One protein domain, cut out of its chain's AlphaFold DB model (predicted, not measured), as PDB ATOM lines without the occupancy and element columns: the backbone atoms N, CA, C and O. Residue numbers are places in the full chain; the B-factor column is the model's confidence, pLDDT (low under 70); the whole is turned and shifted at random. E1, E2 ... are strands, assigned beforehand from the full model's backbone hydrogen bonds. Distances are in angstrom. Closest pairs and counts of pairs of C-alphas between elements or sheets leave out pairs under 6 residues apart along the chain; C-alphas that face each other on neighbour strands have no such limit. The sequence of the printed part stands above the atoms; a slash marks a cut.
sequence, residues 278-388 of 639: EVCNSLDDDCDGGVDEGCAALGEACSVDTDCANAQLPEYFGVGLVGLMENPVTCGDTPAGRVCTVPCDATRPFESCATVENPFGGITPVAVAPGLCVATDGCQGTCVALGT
ATOM      1  N   GLU A 278     174.176 275.829 273.271       90.06
ATOM      2  CA  GLU A 278     173.847 277.247 273.128       90.06
ATOM      3  C   GLU A 278     173.010 277.798 274.288       90.06
ATOM      4  O   GLU A 278     171.988 277.213 274.690       90.06
ATOM      5  N   VAL A 279     173.449 278.931 274.839       90.88
ATOM      6  CA  VAL A 279     172.704 279.722 275.820       90.88
ATOM      7  C   VAL A 279     172.819 281.208 275.495       90.88
ATOM      8  O   VAL A 279     173.824 281.646 274.973       90.88
ATOM      9  N   CYS A 280     171.818 282.002 275.884       90.81
ATOM     10  CA  CYS A 280     171.785 283.441 275.603       90.81
ATOM     11  C   CYS A 280     172.821 284.215 276.438       90.81
ATOM     12  O   CYS A 280     172.511 284.720 277.525       90.81
ATOM     13  N   ASN A 281     174.065 284.245 275.969       87.06
ATOM     14  CA  ASN A 281     175.222 284.796 276.663       87.06
ATOM     15  C   ASN A 281     176.161 285.601 275.726       87.06
ATOM     16  O   ASN A 281     177.284 285.951 276.105       87.06
ATOM     17  N   SER A 282     175.690 285.970 274.533       87.81
ATOM     18  CA  SER A 282     176.446 286.727 273.527       87.81
ATOM     19  C   SER A 282     177.718 286.035 273.026       87.81
ATOM     20  O   SER A 282     178.621 286.711 272.520       87.81
ATOM     21  N   LEU A 283     177.814 284.718 273.195       88.00
ATOM     22  CA  LEU A 283     178.883 283.877 272.676       88.00
ATOM     23  C   LEU A 283     178.315 282.891 271.659       88.00
ATOM     24  O   LEU A 283     177.124 282.625 271.644       88.00
ATOM     25  N   ASP A 284     179.205 282.365 270.829       89.25
ATOM     26  CA  ASP A 284     178.971 281.160 270.035       89.25
ATOM     27  C   ASP A 284     179.363 279.965 270.920       89.25
ATOM     28  O   ASP A 284     180.551 279.630 271.003       89.25
ATOM     29  N   ASP A 285     178.432 279.414 271.707       88.62
ATOM     30  CA  ASP A 285     178.771 278.338 272.647       88.62
ATOM     31  C   ASP A 285     178.923 276.995 271.922       88.62
ATOM     32  O   ASP A 285     179.718 276.159 272.363       88.62
ATOM     33  N   ASP A 286     178.169 276.758 270.845       91.06
ATOM     34  CA  ASP A 286     178.181 275.491 270.106       91.06
ATOM     35  C   ASP A 286     179.111 275.461 268.876       91.06
ATOM     36  O   ASP A 286     179.281 274.406 268.250       91.06
ATOM     37  N   CYS A 287     179.823 276.564 268.640       90.12
ATOM     38  CA  CYS A 287     180.843 276.750 267.614       90.12
ATOM     39  C   CYS A 287     180.323 276.598 266.177       90.12
ATOM     40  O   CYS A 287     181.068 276.141 265.295       90.12
ATOM     41  N   ASP A 288     179.058 276.930 265.918       89.75
ATOM     42  CA  ASP A 288     178.470 276.830 264.582       89.75
ATOM     43  C   ASP A 288     178.656 278.103 263.724       89.75
ATOM     44  O   ASP A 288     178.346 278.105 262.522       89.75
ATOM     45  N   GLY A 289     179.289 279.135 264.298       86.31
ATOM     46  CA  GLY A 289     179.513 280.453 263.699       86.31
ATOM     47  C   GLY A 289     178.348 281.420 263.909       86.31
ATOM     48  O   GLY A 289     178.398 282.559 263.426       86.31
ATOM     49  N   GLY A 290     177.311 280.945 264.579       85.88
ATOM     50  CA  GLY A 290     176.189 281.672 265.108       85.88
ATOM     51  C   GLY A 290     176.458 282.325 266.464       85.88
ATOM     52  O   GLY A 290     177.454 282.035 267.109       85.88
ATOM     53  N   VAL A 291     175.623 283.282 266.868       86.56
ATOM     54  CA  VAL A 291     175.655 283.825 268.237       86.56
ATOM     55  C   VAL A 291     174.230 283.912 268.760       86.56
ATOM     56  O   VAL A 291     173.408 284.656 268.208       86.56
ATOM     57  N   ASP A 292     173.975 283.243 269.885       89.75
ATOM     58  CA  ASP A 292     172.697 283.192 270.586       89.75
ATOM     59  C   ASP A 292     171.540 282.661 269.703       89.75
ATOM     60  O   ASP A 292     170.408 283.172 269.727       89.75
ATOM     61  N   GLU A 293     171.789 281.620 268.903       88.25
ATOM     62  CA  GLU A 293     170.790 280.975 268.048       88.25
ATOM     63  C   GLU A 293     169.601 280.463 268.867       88.25
ATOM     64  O   GLU A 293     169.693 279.580 269.720       88.25
ATOM     65  N   GLY A 294     168.411 280.971 268.545       88.81
ATOM     66  CA  GLY A 294     167.179 280.578 269.229       88.81
ATOM     67  C   GLY A 294     166.885 281.369 270.505       88.81
ATOM     68  O   GLY A 294     165.841 281.129 271.122       88.81
ATOM     69  N   CYS A 295     167.732 282.335 270.863       92.62
ATOM     70  CA  CYS A 295     167.379 283.414 271.780       92.62
ATOM     71  C   CYS A 295     166.440 284.422 271.107       92.62
ATOM     72  O   CYS A 295     166.283 284.439 269.883       92.62
ATOM     73  N   ALA A 296     165.787 285.263 271.911       93.00
ATOM     74  CA  ALA A 296     164.869 286.263 271.389       93.00
ATOM     75  C   ALA A 296     165.644 287.331 270.603       93.00
ATOM     76  O   ALA A 296     166.535 288.001 271.136       93.00
ATOM     77  N   ALA A 297     165.294 287.491 269.328       90.44
ATOM     78  CA  ALA A 297     165.897 288.495 268.461       90.44
ATOM     79  C   ALA A 297     165.417 289.911 268.822       90.44
ATOM     80  O   ALA A 297     164.436 290.106 269.549       90.44
ATOM     81  N   LEU A 298     166.085 290.930 268.273       90.31
ATOM     82  CA  LEU A 298     165.660 292.319 268.429       90.31
ATOM     83  C   LEU A 298     164.196 292.486 267.975       90.31
ATOM     84  O   LEU A 298     163.823 292.128 266.859       90.31
ATOM     85  N   GLY A 299     163.359 293.025 268.859       88.75
ATOM     86  CA  GLY A 299     161.927 293.195 268.649       88.75
ATOM     87  C   GLY A 299     161.042 292.023 269.076       88.75
ATOM     88  O   GLY A 299     159.819 292.174 269.066       88.75
ATOM     89  N   GLU A 300     161.610 290.884 269.473       91.56
ATOM     90  CA  GLU A 300     160.851 289.737 269.975       91.56
ATOM     91  C   GLU A 300     160.527 289.860 271.466       91.56
ATOM     92  O   GLU A 300     161.196 290.560 272.226       91.56
ATOM     93  N   ALA A 301     159.459 289.187 271.896       94.69
ATOM     94  CA  ALA A 301     158.985 289.256 273.273       94.69
ATOM     95  C   ALA A 301     159.977 288.621 274.257       94.69
ATOM     96  O   ALA A 301     160.477 287.523 274.027       94.69
ATOM     97  N   CYS A 302     160.166 289.273 275.402       95.69
ATOM     98  CA  CYS A 302     161.088 288.843 276.451       95.69
ATOM     99  C   CYS A 302     160.489 289.085 277.844       95.69
ATOM    100  O   CYS A 302     159.542 289.862 278.021       95.69
ATOM    101  N   SER A 303     161.052 288.428 278.855       95.56
ATOM    102  CA  SER A 303     160.730 288.647 280.270       95.56
ATOM    103  C   SER A 303     161.900 289.262 281.036       95.56
ATOM    104  O   SER A 303     161.679 290.124 281.894       95.56
ATOM    105  N   VAL A 304     163.123 288.830 280.730       92.88
ATOM    106  CA  VAL A 304     164.382 289.287 281.338       92.88
ATOM    107  C   VAL A 304     165.449 289.500 280.264       92.88
ATOM    108  O   VAL A 304     165.320 288.973 279.165       92.88
ATOM    109  N   ASP A 305     166.500 290.261 280.576       91.12
ATOM    110  CA  ASP A 305     167.571 290.574 279.614       91.12
ATOM    111  C   ASP A 305     168.231 289.303 279.054       91.12
ATOM    112  O   ASP A 305     168.483 289.230 277.862       91.12
ATOM    113  N   THR A 306     168.400 288.259 279.870       89.25
ATOM    114  CA  THR A 306     168.966 286.961 279.452       89.25
ATOM    115  C   THR A 306     168.092 286.160 278.488       89.25
ATOM    116  O   THR A 306     168.485 285.068 278.104       89.25
ATOM    117  N   ASP A 307     166.888 286.620 278.149       93.69
ATOM    118  CA  ASP A 307     166.104 285.993 277.077       93.69
ATOM    119  C   ASP A 307     166.580 286.467 275.692       93.69
ATOM    120  O   ASP A 307     166.302 285.818 274.687       93.69
ATOM    121  N   CYS A 308     167.254 287.621 275.640       92.75
ATOM    122  CA  CYS A 308     167.609 288.322 274.418       92.75
ATOM    123  C   CYS A 308     168.990 287.907 273.905       92.75
ATOM    124  O   CYS A 308     169.944 287.808 274.677       92.75
ATOM    125  N   ALA A 309     169.103 287.745 272.588       91.38
ATOM    126  CA  ALA A 309     170.396 287.609 271.928       91.38
ATOM    127  C   ALA A 309     171.239 288.881 272.124       91.38
ATOM    128  O   ALA A 309     170.706 289.995 272.095       91.38
ATOM    129  N   ASN A 310     172.553 288.723 272.267       87.81
ATOM    130  CA  ASN A 310     173.535 289.785 272.488       87.81
ATOM    131  C   ASN A 310     173.263 290.621 273.751       87.81
ATOM    132  O   ASN A 310     173.567 291.814 273.799       87.81
ATOM    133  N   ALA A 311     172.628 290.029 274.765       87.00
ATOM    134  CA  ALA A 311     172.259 290.754 275.971       87.00
ATOM    135  C   ALA A 311     173.317 290.690 277.058       87.00
ATOM    136  O   ALA A 311     173.660 291.709 277.618       87.00
ATOM    137  N   GLN A 312     173.853 289.540 277.435       82.88
ATOM    138  CA  GLN A 312     174.767 289.499 278.582       82.88
ATOM    139  C   GLN A 312     176.002 288.717 278.230       82.88
ATOM    140  O   GLN A 312     175.863 287.636 277.692       82.88
ATOM    141  N   LEU A 313     177.180 289.208 278.609       82.25
ATOM    142  CA  LEU A 313     178.366 288.366 278.668       82.25
ATOM    143  C   LEU A 313     178.369 287.544 279.972       82.25
ATOM    144  O   LEU A 313     177.958 288.055 281.020       82.25
ATOM    145  N   PRO A 314     178.874 286.300 279.954       80.69
ATOM    146  CA  PRO A 314     179.058 285.490 281.143       80.69
ATOM    147  C   PRO A 314     179.833 286.200 282.257       80.69
ATOM    148  O   PRO A 314     180.904 286.771 282.042       80.69
ATOM    149  N   GLU A 315     179.361 286.047 283.496       74.88
ATOM    150  CA  GLU A 315     180.010 286.625 284.683       74.88
ATOM    151  C   GLU A 315     181.472 286.167 284.861       74.88
ATOM    152  O   GLU A 315     182.266 286.870 285.492       74.88
ATOM    153  N   TYR A 316     181.850 285.002 284.312       76.06
ATOM    154  CA  TYR A 316     183.203 284.447 284.448       76.06
ATOM    155  C   TYR A 316     184.265 285.217 283.655       76.06
ATOM    156  O   TYR A 316     185.450 285.085 283.972       76.06
ATOM    157  N   PHE A 317     183.871 286.057 282.688       74.75
ATOM    158  CA  PHE A 317     184.800 287.019 282.093       74.75
ATOM    159  C   PHE A 317     185.358 287.980 283.152       74.75
ATOM    160  O   PHE A 317     186.515 288.379 283.061       74.75
ATOM    161  N   GLY A 318     184.615 288.201 284.244       53.88
ATOM    162  CA  GLY A 318     185.174 288.614 285.523       53.88
ATOM    163  C   GLY A 318     185.559 290.091 285.630       53.88
ATOM    164  O   GLY A 318     186.124 290.731 284.745       53.88
ATOM    165  N   VAL A 319     185.264 290.632 286.808       41.16
ATOM    166  CA  VAL A 319     185.490 292.012 287.244       41.16
ATOM    167  C   VAL A 319     186.950 292.443 287.027       41.16
ATOM    168  O   VAL A 319     187.858 291.926 287.674       41.16
ATOM    169  N   GLY A 320     187.179 293.435 286.161       44.16
ATOM    170  CA  GLY A 320     188.503 294.036 285.939       44.16
ATOM    171  C   GLY A 320     189.006 294.016 284.495       44.16
ATOM    172  O   GLY A 320     190.030 294.648 284.227       44.16
ATOM    173  N   LEU A 321     188.297 293.361 283.572       57.62
ATOM    174  CA  LEU A 321     188.488 293.565 282.137       57.62
ATOM    175  C   LEU A 321     187.830 294.893 281.737       57.62
ATOM    176  O   LEU A 321     186.621 295.081 281.851       57.62
ATOM    177  N   VAL A 322     188.658 295.869 281.367       55.50
ATOM    178  CA  VAL A 322     188.206 297.215 280.995       55.50
ATOM    179  C   VAL A 322     187.680 297.173 279.565       55.50
ATOM    180  O   VAL A 322     188.431 296.821 278.663       55.50
ATOM    181  N   GLY A 323     186.429 297.589 279.357       62.16
ATOM    182  CA  GLY A 323     185.840 297.744 278.022       62.16
ATOM    183  C   GLY A 323     184.727 296.757 277.673       62.16
ATOM    184  O   GLY A 323     184.126 296.924 276.621       62.16
ATOM    185  N   LEU A 324     184.411 295.791 278.544       70.00
ATOM    186  CA  LEU A 324     183.226 294.948 278.363       70.00
ATOM    187  C   LEU A 324     181.956 295.777 278.571       70.00
ATOM    188  O   LEU A 324     181.867 296.564 279.521       70.00
ATOM    189  N   MET A 325     180.991 295.600 277.676       70.81
ATOM    190  CA  MET A 325     179.694 296.253 277.755       70.81
ATOM    191  C   MET A 325     178.711 295.373 278.515       70.81
ATOM    192  O   MET A 325     178.532 294.199 278.199       70.81
ATOM    193  N   GLU A 326     178.062 295.951 279.521       69.69
ATOM    194  CA  GLU A 326     176.922 295.314 280.175       69.69
ATOM    195  C   GLU A 326     175.672 295.596 279.341       69.69
ATOM    196  O   GLU A 326     175.344 296.760 279.105       69.69
ATOM    197  N   ASN A 327     174.958 294.549 278.933       76.56
ATOM    198  CA  ASN A 327     173.614 294.660 278.371       76.56
ATOM    199  C   ASN A 327     173.482 295.540 277.118       76.56
ATOM    200  O   ASN A 327     172.700 296.493 277.147       76.56
ATOM    201  N   PRO A 328     174.179 295.213 275.999       85.81
ATOM    202  CA  PRO A 328     173.985 295.932 274.742       85.81
ATOM    203  C   PRO A 328     172.552 295.782 274.221       85.81
ATOM    204  O   PRO A 328     172.000 296.739 273.686       85.81
ATOM    205  N   VAL A 329     171.928 294.621 274.443       92.06
ATOM    206  CA  VAL A 329     170.490 294.394 274.246       92.06
ATOM    207  C   VAL A 329     169.799 294.220 275.595       92.06
ATOM    208  O   VAL A 329     170.292 293.524 276.481       92.06
ATOM    209  N   THR A 330     168.636 294.853 275.760       93.25
ATOM    210  CA  THR A 330     167.855 294.796 277.006       93.25
ATOM    211  C   THR A 330     166.421 294.365 276.750       93.25
ATOM    212  O   THR A 330     165.849 294.649 275.698       93.25
ATOM    213  N   CYS A 331     165.807 293.724 277.741       95.88
ATOM    214  CA  CYS A 331     164.386 293.425 277.728       95.88
ATOM    215  C   CYS A 331     163.584 294.625 278.254       95.88
ATOM    216  O   CYS A 331     163.364 294.789 279.461       95.88
ATOM    217  N   GLY A 332     163.145 295.478 277.330       94.69
ATOM    218  CA  GLY A 332     162.558 296.783 277.627       94.69
ATOM    219  C   GLY A 332     161.081 296.893 277.260       94.69
ATOM    220  O   GLY A 332     160.589 296.230 276.350       94.69
ATOM    221  N   ASP A 333     160.358 297.769 277.962       94.56
ATOM    222  CA  ASP A 333     158.995 298.145 277.586       94.56
ATOM    223  C   ASP A 333     159.046 299.172 276.437       94.56
ATOM    224  O   ASP A 333     159.547 300.284 276.606       94.56
ATOM    225  N   THR A 334     158.505 298.806 275.276       91.69
ATOM    226  CA  THR A 334     158.435 299.640 274.063       91.69
ATOM    227  C   THR A 334     156.974 299.889 273.659       91.69
ATOM    228  O   THR A 334     156.061 299.242 274.189       91.69
ATOM    229  N   PRO A 335     156.699 300.768 272.677       86.81
ATOM    230  CA  PRO A 335     155.357 300.905 272.105       86.81
ATOM    231  C   PRO A 335     154.789 299.612 271.491       86.81
ATOM    232  O   PRO A 335     153.569 299.467 271.416       86.81
ATOM    233  N   ALA A 336     155.642 298.660 271.095       86.12
ATOM    234  CA  ALA A 336     155.239 297.348 270.581       86.12
ATOM    235  C   ALA A 336     155.030 296.292 271.689       86.12
ATOM    236  O   ALA A 336     154.647 295.158 271.403       86.12
ATOM    237  N   GLY A 337     155.244 296.657 272.956       91.44
ATOM    238  CA  GLY A 337     155.209 295.756 274.106       91.44
ATOM    239  C   GLY A 337     156.589 295.557 274.729       91.44
ATOM    240  O   GLY A 337     157.544 296.262 274.403       91.44
ATOM    241  N   ARG A 338     156.687 294.603 275.661       95.75
ATOM    242  CA  ARG A 338     157.955 294.249 276.302       95.75
ATOM    243  C   ARG A 338     158.754 293.322 275.390       95.75
ATOM    244  O   ARG A 338     158.348 292.175 275.197       95.75
ATOM    245  N   VAL A 339     159.835 293.836 274.813       95.12
ATOM    246  CA  VAL A 339     160.621 293.166 273.769       95.12
ATOM    247  C   VAL A 339     162.117 293.395 273.964       95.12
ATOM    248  O   VAL A 339     162.520 294.331 274.661       95.12
ATOM    249  N   CYS A 340     162.938 292.552 273.345       95.19
ATOM    250  CA  CYS A 340     164.371 292.788 273.231       95.19
ATOM    251  C   CYS A 340     164.601 294.048 272.398       95.19
ATOM    252  O   CYS A 340     164.153 294.128 271.258       95.19
ATOM    253  N   THR A 341     165.251 295.056 272.966       94.69
ATOM    254  CA  THR A 341     165.390 296.376 272.348       94.69
ATOM    255  C   THR A 341     166.727 297.010 272.694       94.69
ATOM    256  O   THR A 341     167.318 296.754 273.747       94.69
ATOM    257  N   VAL A 342     167.146 297.925 271.824       93.69
ATOM    258  CA  VAL A 342     168.239 298.870 272.055       93.69
ATOM    259  C   VAL A 342     167.734 300.305 271.870       93.69
ATOM    260  O   VAL A 342     166.730 300.504 271.169       93.69
ATOM    261  N   PRO A 343     168.362 301.307 272.509       93.38
ATOM    262  CA  PRO A 343     168.163 302.705 272.149       93.38
ATOM    263  C   PRO A 343     168.555 302.936 270.690       93.38
ATOM    264  O   PRO A 343     169.534 302.365 270.216       93.38
ATOM    265  N   CYS A 344     167.813 303.782 269.988       93.25
ATOM    266  CA  CYS A 344     168.042 304.026 268.569       93.25
ATOM    267  C   CYS A 344     167.778 305.481 268.175       93.25
ATOM    268  O   CYS A 344     167.088 306.225 268.881       93.25
ATOM    269  N   ASP A 345     168.337 305.877 267.032       91.88
ATOM    270  CA  ASP A 345     168.126 307.185 266.417       91.88
ATOM    271  C   ASP A 345     166.961 307.110 265.426       91.88
ATOM    272  O   ASP A 345     167.034 306.453 264.384       91.88
ATOM    273  N   ALA A 346     165.874 307.805 265.750       90.62
ATOM    274  CA  ALA A 346     164.657 307.783 264.957       90.62
ATOM    275  C   ALA A 346     164.784 308.567 263.640       90.62
ATOM    276  O   ALA A 346     163.930 308.389 262.773       90.62
ATOM    277  N   THR A 347     165.813 309.411 263.449       89.50
ATOM    278  CA  THR A 347     166.074 310.008 262.120       89.50
ATOM    279  C   THR A 347     166.664 308.987 261.154       89.50
ATOM    280  O   THR A 347     166.496 309.123 259.949       89.50
ATOM    281  N   ARG A 348     167.242 307.900 261.684       87.81
ATOM    282  CA  ARG A 348     167.766 306.757 260.927       87.81
ATOM    283  C   ARG A 348     167.040 305.472 261.328       87.81
ATOM    284  O   ARG A 348     167.656 304.579 261.913       87.81
ATOM    285  N   PRO A 349     165.730 305.358 261.057       87.75
ATOM    286  CA  PRO A 349     164.870 304.409 261.753       87.75
ATOM    287  C   PRO A 349     165.185 302.935 261.477       87.75
ATOM    288  O   PRO A 349     164.865 302.088 262.303       87.75
ATOM    289  N   PHE A 350     165.823 302.620 260.351       86.81
ATOM    290  CA  PHE A 350     166.229 301.252 260.017       86.81
ATOM    291  C   PHE A 350     167.704 300.994 260.342       86.81
ATOM    292  O   PHE A 350     168.032 299.981 260.950       86.81
ATOM    293  N   GLU A 351     168.597 301.924 259.986       87.25
ATOM    294  CA  GLU A 351     170.045 301.781 260.199       87.25
ATOM    295  C   GLU A 351     170.390 301.686 261.691       87.25
ATOM    296  O   GLU A 351     171.176 300.828 262.089       87.25
ATOM    297  N   SER A 352     169.745 302.498 262.535       89.50
ATOM    298  CA  SER A 352     169.987 302.491 263.984       89.50
ATOM    299  C   SER A 352     169.472 301.234 264.700       89.50
ATOM    300  O   SER A 352     169.777 301.045 265.873       89.50
ATOM    301  N   CYS A 353     168.737 300.367 263.994       91.62
ATOM    302  CA  CYS A 353     168.243 299.075 264.475       91.62
ATOM    303  C   CYS A 353     168.750 297.885 263.647       91.62
ATOM    304  O   CYS A 353     168.242 296.777 263.798       91.62
ATOM    305  N   ALA A 354     169.720 298.100 262.754       89.00
ATOM    306  CA  ALA A 354     170.328 297.039 261.947       89.00
ATOM    307  C   ALA A 354     171.540 296.392 262.634       89.00
ATOM    308  O   ALA A 354     171.981 295.308 262.248       89.00
ATOM    309  N   THR A 355     172.097 297.062 263.645       89.94
ATOM    310  CA  THR A 355     173.257 296.585 264.397       89.94
ATOM    311  C   THR A 355     173.107 296.893 265.879       89.94
ATOM    312  O   THR A 355     172.401 297.830 266.250       89.94
ATOM    313  N   VAL A 356     173.795 296.124 266.716       89.25
ATOM    314  CA  VAL A 356     173.946 296.390 268.151       89.25
ATOM    315  C   VAL A 356     175.423 296.559 268.491       89.25
ATOM    316  O   VAL A 356     176.305 296.111 267.755       89.25
ATOM    317  N   GLU A 357     175.708 297.240 269.596       84.88
ATOM    318  CA  GLU A 357     177.084 297.398 270.062       84.88
ATOM    319  C   GLU A 357     177.705 296.035 270.387       84.88
ATOM    320  O   GLU A 357     177.039 295.120 270.868       84.88
ATOM    321  N   ASN A 358     178.999 295.898 270.100       80.44
ATOM    322  CA  ASN A 358     179.709 294.655 270.350       80.44
ATOM    323  C   ASN A 358     179.879 294.449 271.868       80.44
ATOM    324  O   ASN A 358     180.505 295.301 272.506       80.44
ATOM    325  N   PRO A 359     179.411 293.325 272.442       77.88
ATOM    326  CA  PRO A 359     179.521 293.059 273.879       77.88
ATOM    327  C   PRO A 359     180.955 293.164 274.429       77.88
ATOM    328  O   PRO A 359     181.168 293.566 275.573       77.88
ATOM    329  N   PHE A 360     181.962 292.886 273.598       75.44
ATOM    330  CA  PHE A 360     183.380 292.969 273.952       75.44
ATOM    331  C   PHE A 360     183.994 294.378 273.810       75.44
ATOM    332  O   PHE A 360     185.213 294.538 273.894       75.44
ATOM    333  N   GLY A 361     183.188 295.414 273.551       67.81
ATOM    334  CA  GLY A 361     183.672 296.788 273.356       67.81
ATOM    335  C   GLY A 361     184.451 296.992 272.052       67.81
ATOM    336  O   GLY A 361     185.266 297.911 271.935       67.81
ATOM    337  N   GLY A 362     184.241 296.104 271.075       64.81
ATOM    338  CA  GLY A 362     184.835 296.187 269.744       64.81
ATOM    339  C   GLY A 362     184.312 297.374 268.926       64.81
ATOM    340  O   GLY A 362     183.198 297.847 269.121       64.81
ATOM    341  N   ILE A 363     185.116 297.841 267.963       59.81
ATOM    342  CA  ILE A 363     184.748 298.949 267.054       59.81
ATOM    343  C   ILE A 363     183.693 298.502 266.027       59.81
ATOM    344  O   ILE A 363     183.015 299.341 265.444       59.81
ATOM    345  N   THR A 364     183.569 297.195 265.781       73.75
ATOM    346  CA  THR A 364     182.652 296.629 264.786       73.75
ATOM    347  C   THR A 364     181.350 296.203 265.466       73.75
ATOM    348  O   THR A 364     181.388 295.241 266.237       73.75
ATOM    349  N   PRO A 365     180.220 296.882 265.193       81.25
ATOM    350  CA  PRO A 365     178.903 296.476 265.674       81.25
ATOM    351  C   PRO A 365     178.528 295.070 265.192       81.25
ATOM    352  O   PRO A 365     178.979 294.629 264.132       81.25
ATOM    353  N   VAL A 366     177.685 294.384 265.956       83.12
ATOM    354  CA  VAL A 366     177.137 293.075 265.586       83.12
ATOM    355  C   VAL A 366     175.896 293.301 264.732       83.12
ATOM    356  O   VAL A 366     174.986 294.028 265.134       83.12
ATOM    357  N   ALA A 367     175.864 292.715 263.537       85.56
ATOM    358  CA  ALA A 367     174.681 292.755 262.686       85.56
ATOM    359  C   ALA A 367     173.564 291.914 263.308       85.56
ATOM    360  O   ALA A 367     173.804 290.795 263.754       85.56
ATOM    361  N   VAL A 368     172.344 292.446 263.316       85.25
ATOM    362  CA  VAL A 368     171.169 291.765 263.875       85.25
ATOM    363  C   VAL A 368     170.028 291.749 262.867       85.25
ATOM    364  O   VAL A 368     170.094 292.379 261.809       85.25
ATOM    365  N   ALA A 369     168.967 291.007 263.187       82.88
ATOM    366  CA  ALA A 369     167.744 291.047 262.402       82.88
ATOM    367  C   ALA A 369     167.245 292.501 262.273       82.88
ATOM    368  O   ALA A 369     167.270 293.242 263.259       82.88
ATOM    369  N   PRO A 370     166.791 292.922 261.080       80.31
ATOM    370  CA  PRO A 370     166.388 294.300 260.854       80.31
ATOM    371  C   PRO A 370     165.217 294.677 261.766       80.31
ATOM    372  O   PRO A 370     164.214 293.963 261.839       80.31
ATOM    373  N   GLY A 371     165.348 295.818 262.439       87.88
ATOM    374  CA  GLY A 371     164.312 296.415 263.276       87.88
ATOM    375  C   GLY A 371     163.840 297.774 262.766       87.88
ATOM    376  O   GLY A 371     164.377 298.329 261.806       87.88
ATOM    377  N   LEU A 372     162.824 298.316 263.436       90.56
ATOM    378  CA  LEU A 372     162.346 299.685 263.260       90.56
ATOM    379  C   LEU A 372     162.563 300.473 264.552       90.56
ATOM    380  O   LEU A 372     162.117 300.053 265.619       90.56
ATOM    381  N   CYS A 373     163.178 301.646 264.456       92.19
ATOM    382  CA  CYS A 373     163.272 302.579 265.564       92.19
ATOM    383  C   CYS A 373     161.942 303.306 265.749       92.19
ATOM    384  O   CYS A 373     161.585 304.185 264.962       92.19
ATOM    385  N   VAL A 374     161.208 302.973 266.810       90.38
ATOM    386  CA  VAL A 374     159.989 303.706 267.163       90.38
ATOM    387  C   VAL A 374     160.355 304.820 268.129       90.38
ATOM    388  O   VAL A 374     160.876 304.567 269.218       90.38
ATOM    389  N   ALA A 375     160.071 306.059 267.727       88.75
ATOM    390  CA  ALA A 375     160.371 307.241 268.524       88.75
ATOM    391  C   ALA A 375     159.601 307.222 269.855       88.75
ATOM    392  O   ALA A 375     158.391 306.988 269.890       88.75
ATOM    393  N   THR A 376     160.302 307.497 270.954       85.50
ATOM    394  CA  THR A 376     159.725 307.557 272.306       85.50
ATOM    395  C   THR A 376     159.784 308.968 272.885       85.50
ATOM    396  O   THR A 376     158.814 309.409 273.505       85.50
ATOM    397  N   ASP A 377     160.880 309.693 272.646       82.56
ATOM    398  CA  ASP A 377     161.048 311.104 273.002       82.56
ATOM    399  C   ASP A 377     161.998 311.805 272.016       82.56
ATOM    400  O   ASP A 377     163.110 311.346 271.750       82.56
ATOM    401  N   GLY A 378     161.567 312.938 271.464       84.88
ATOM    402  CA  GLY A 378     162.323 313.653 270.437       84.88
ATOM    403  C   GLY A 378     162.674 312.762 269.237       84.88
ATOM    404  O   GLY A 378     161.801 312.107 268.674       84.88
ATOM    405  N   CYS A 379     163.948 312.781 268.831       89.12
ATOM    406  CA  CYS A 379     164.478 311.903 267.781       89.12
ATOM    407  C   CYS A 379     165.144 310.638 268.345       89.12
ATOM    408  O   CYS A 379     165.903 309.979 267.647       89.12
ATOM    409  N   GLN A 380     164.902 310.305 269.613       92.81
ATOM    410  CA  GLN A 380     165.363 309.056 270.209       92.81
ATOM    411  C   GLN A 380     164.218 308.046 270.236       92.81
ATOM    412  O   GLN A 380     163.040 308.407 270.343       92.81
ATOM    413  N   GLY A 381     164.567 306.770 270.155       92.56
ATOM    414  CA  GLY A 381     163.597 305.694 270.136       92.56
ATOM    415  C   GLY A 381     164.113 304.399 270.733       92.56
ATOM    416  O   GLY A 381     165.191 304.327 271.323       92.56
ATOM    417  N   THR A 382     163.291 303.373 270.565       94.00
ATOM    418  CA  THR A 382     163.605 301.985 270.906       94.00
ATOM    419  C   THR A 382     163.367 301.107 269.692       94.00
ATOM    420  O   THR A 382     162.332 301.252 269.030       94.00
ATOM    421  N   CYS A 383     164.298 300.200 269.413       94.00
ATOM    422  CA  CYS A 383     164.134 299.240 268.333       94.00
ATOM    423  C   CYS A 383     163.030 298.234 268.643       94.00
ATOM    424  O   CYS A 383     163.015 297.585 269.686       94.00
ATOM    425  N   VAL A 384     162.122 298.068 267.694       91.75
ATOM    426  CA  VAL A 384     161.094 297.028 267.714       91.75
ATOM    427  C   VAL A 384     161.209 296.180 266.454       91.75
ATOM    428  O   VAL A 384     161.919 296.543 265.513       91.75
ATOM    429  N   ALA A 385     160.501 295.052 266.421       87.56
ATOM    430  CA  ALA A 385     160.482 294.190 265.247       87.56
ATOM    431  C   ALA A 385     160.000 294.986 264.029       87.56
ATOM    432  O   ALA A 385     159.042 295.761 264.126       87.56
ATOM    433  N   LEU A 386     160.665 294.796 262.889       80.38
ATOM    434  CA  LEU A 386     160.332 295.512 261.667       80.38
ATOM    435  C   LEU A 386     158.863 295.274 261.277       80.38
ATOM    436  O   LEU A 386     158.436 294.142 261.041       80.38
ATOM    437  N   GLY A 387     158.093 296.359 261.178       69.69
ATOM    438  CA  GLY A 387     156.815 296.357 260.474       69.69
ATOM    439  C   GLY A 387     157.061 296.470 258.972       69.69
ATOM    440  O   GLY A 387     157.895 297.264 258.546       69.69
ATOM    441  N   THR A 388     156.349 295.696 258.153       62.66
ATOM    442  CA  THR A 388     156.381 295.831 256.686       62.66
ATOM    443  C   THR A 388     155.595 297.078 256.276       62.66
ATOM    444  O   THR A 388     154.454 296.981 255.822       62.66
TER     445      THR A 388
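What this domain is: This is residues 278 to 388 of the 639 residues of the protein "Peptidase S1 domain-containing protein" of Sandaracinus sp (UniProt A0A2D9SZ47). Little regular structure: a small sandwich, two sheets face to face with strands crossed, hairpin E1-E2 against sheet E3-E5-E4, lies at one end, and long loops, residues 278 to 329 and 346 to 370, make much of the rest. The printed part has 111 residues, no named helix and five strands, E1 to E5 in chain order, both sheets antiparallel; the class is all strand, with 26 residues in named elements. It is compact, radius of gyration of the C-alphas 13.6 A, spans 38 by 28 by 23 A.

Where its parts are: E1 is residues 330 to 334, from C-alpha 330 at (167.855, 294.796, 277.006), E2 337 to 341, E3 343 to 345. E4, residues 371 to 377, measures 17.9 A from first to last C-alpha; E5, 380 to 385, 16.4 A, ends at (160.482, 294.190, 265.247).

How they stand to each other: The sheets' strands stand at 75 degrees. Within hydrogen-bond range are N 332 and O 339, 3.0 A, in hairpin E1-E2; N 344 and O 381, 3.0 A, between E3 and E5; N 374 and O 382, 3.0 A, in hairpin E4-E5. The closest C-alphas of E2 and E5, Thr 341 and Cys 383, are 5.1 A apart.

The domain as a whole: The farthest C-alphas, Gly 320 and Thr 388, are 43.5 A apart. The printed part has no cut; the link E3 to E4 is long. pLDDT is under 70 at residues 318 to 323, 326, 361 to 363 and 387 to 388.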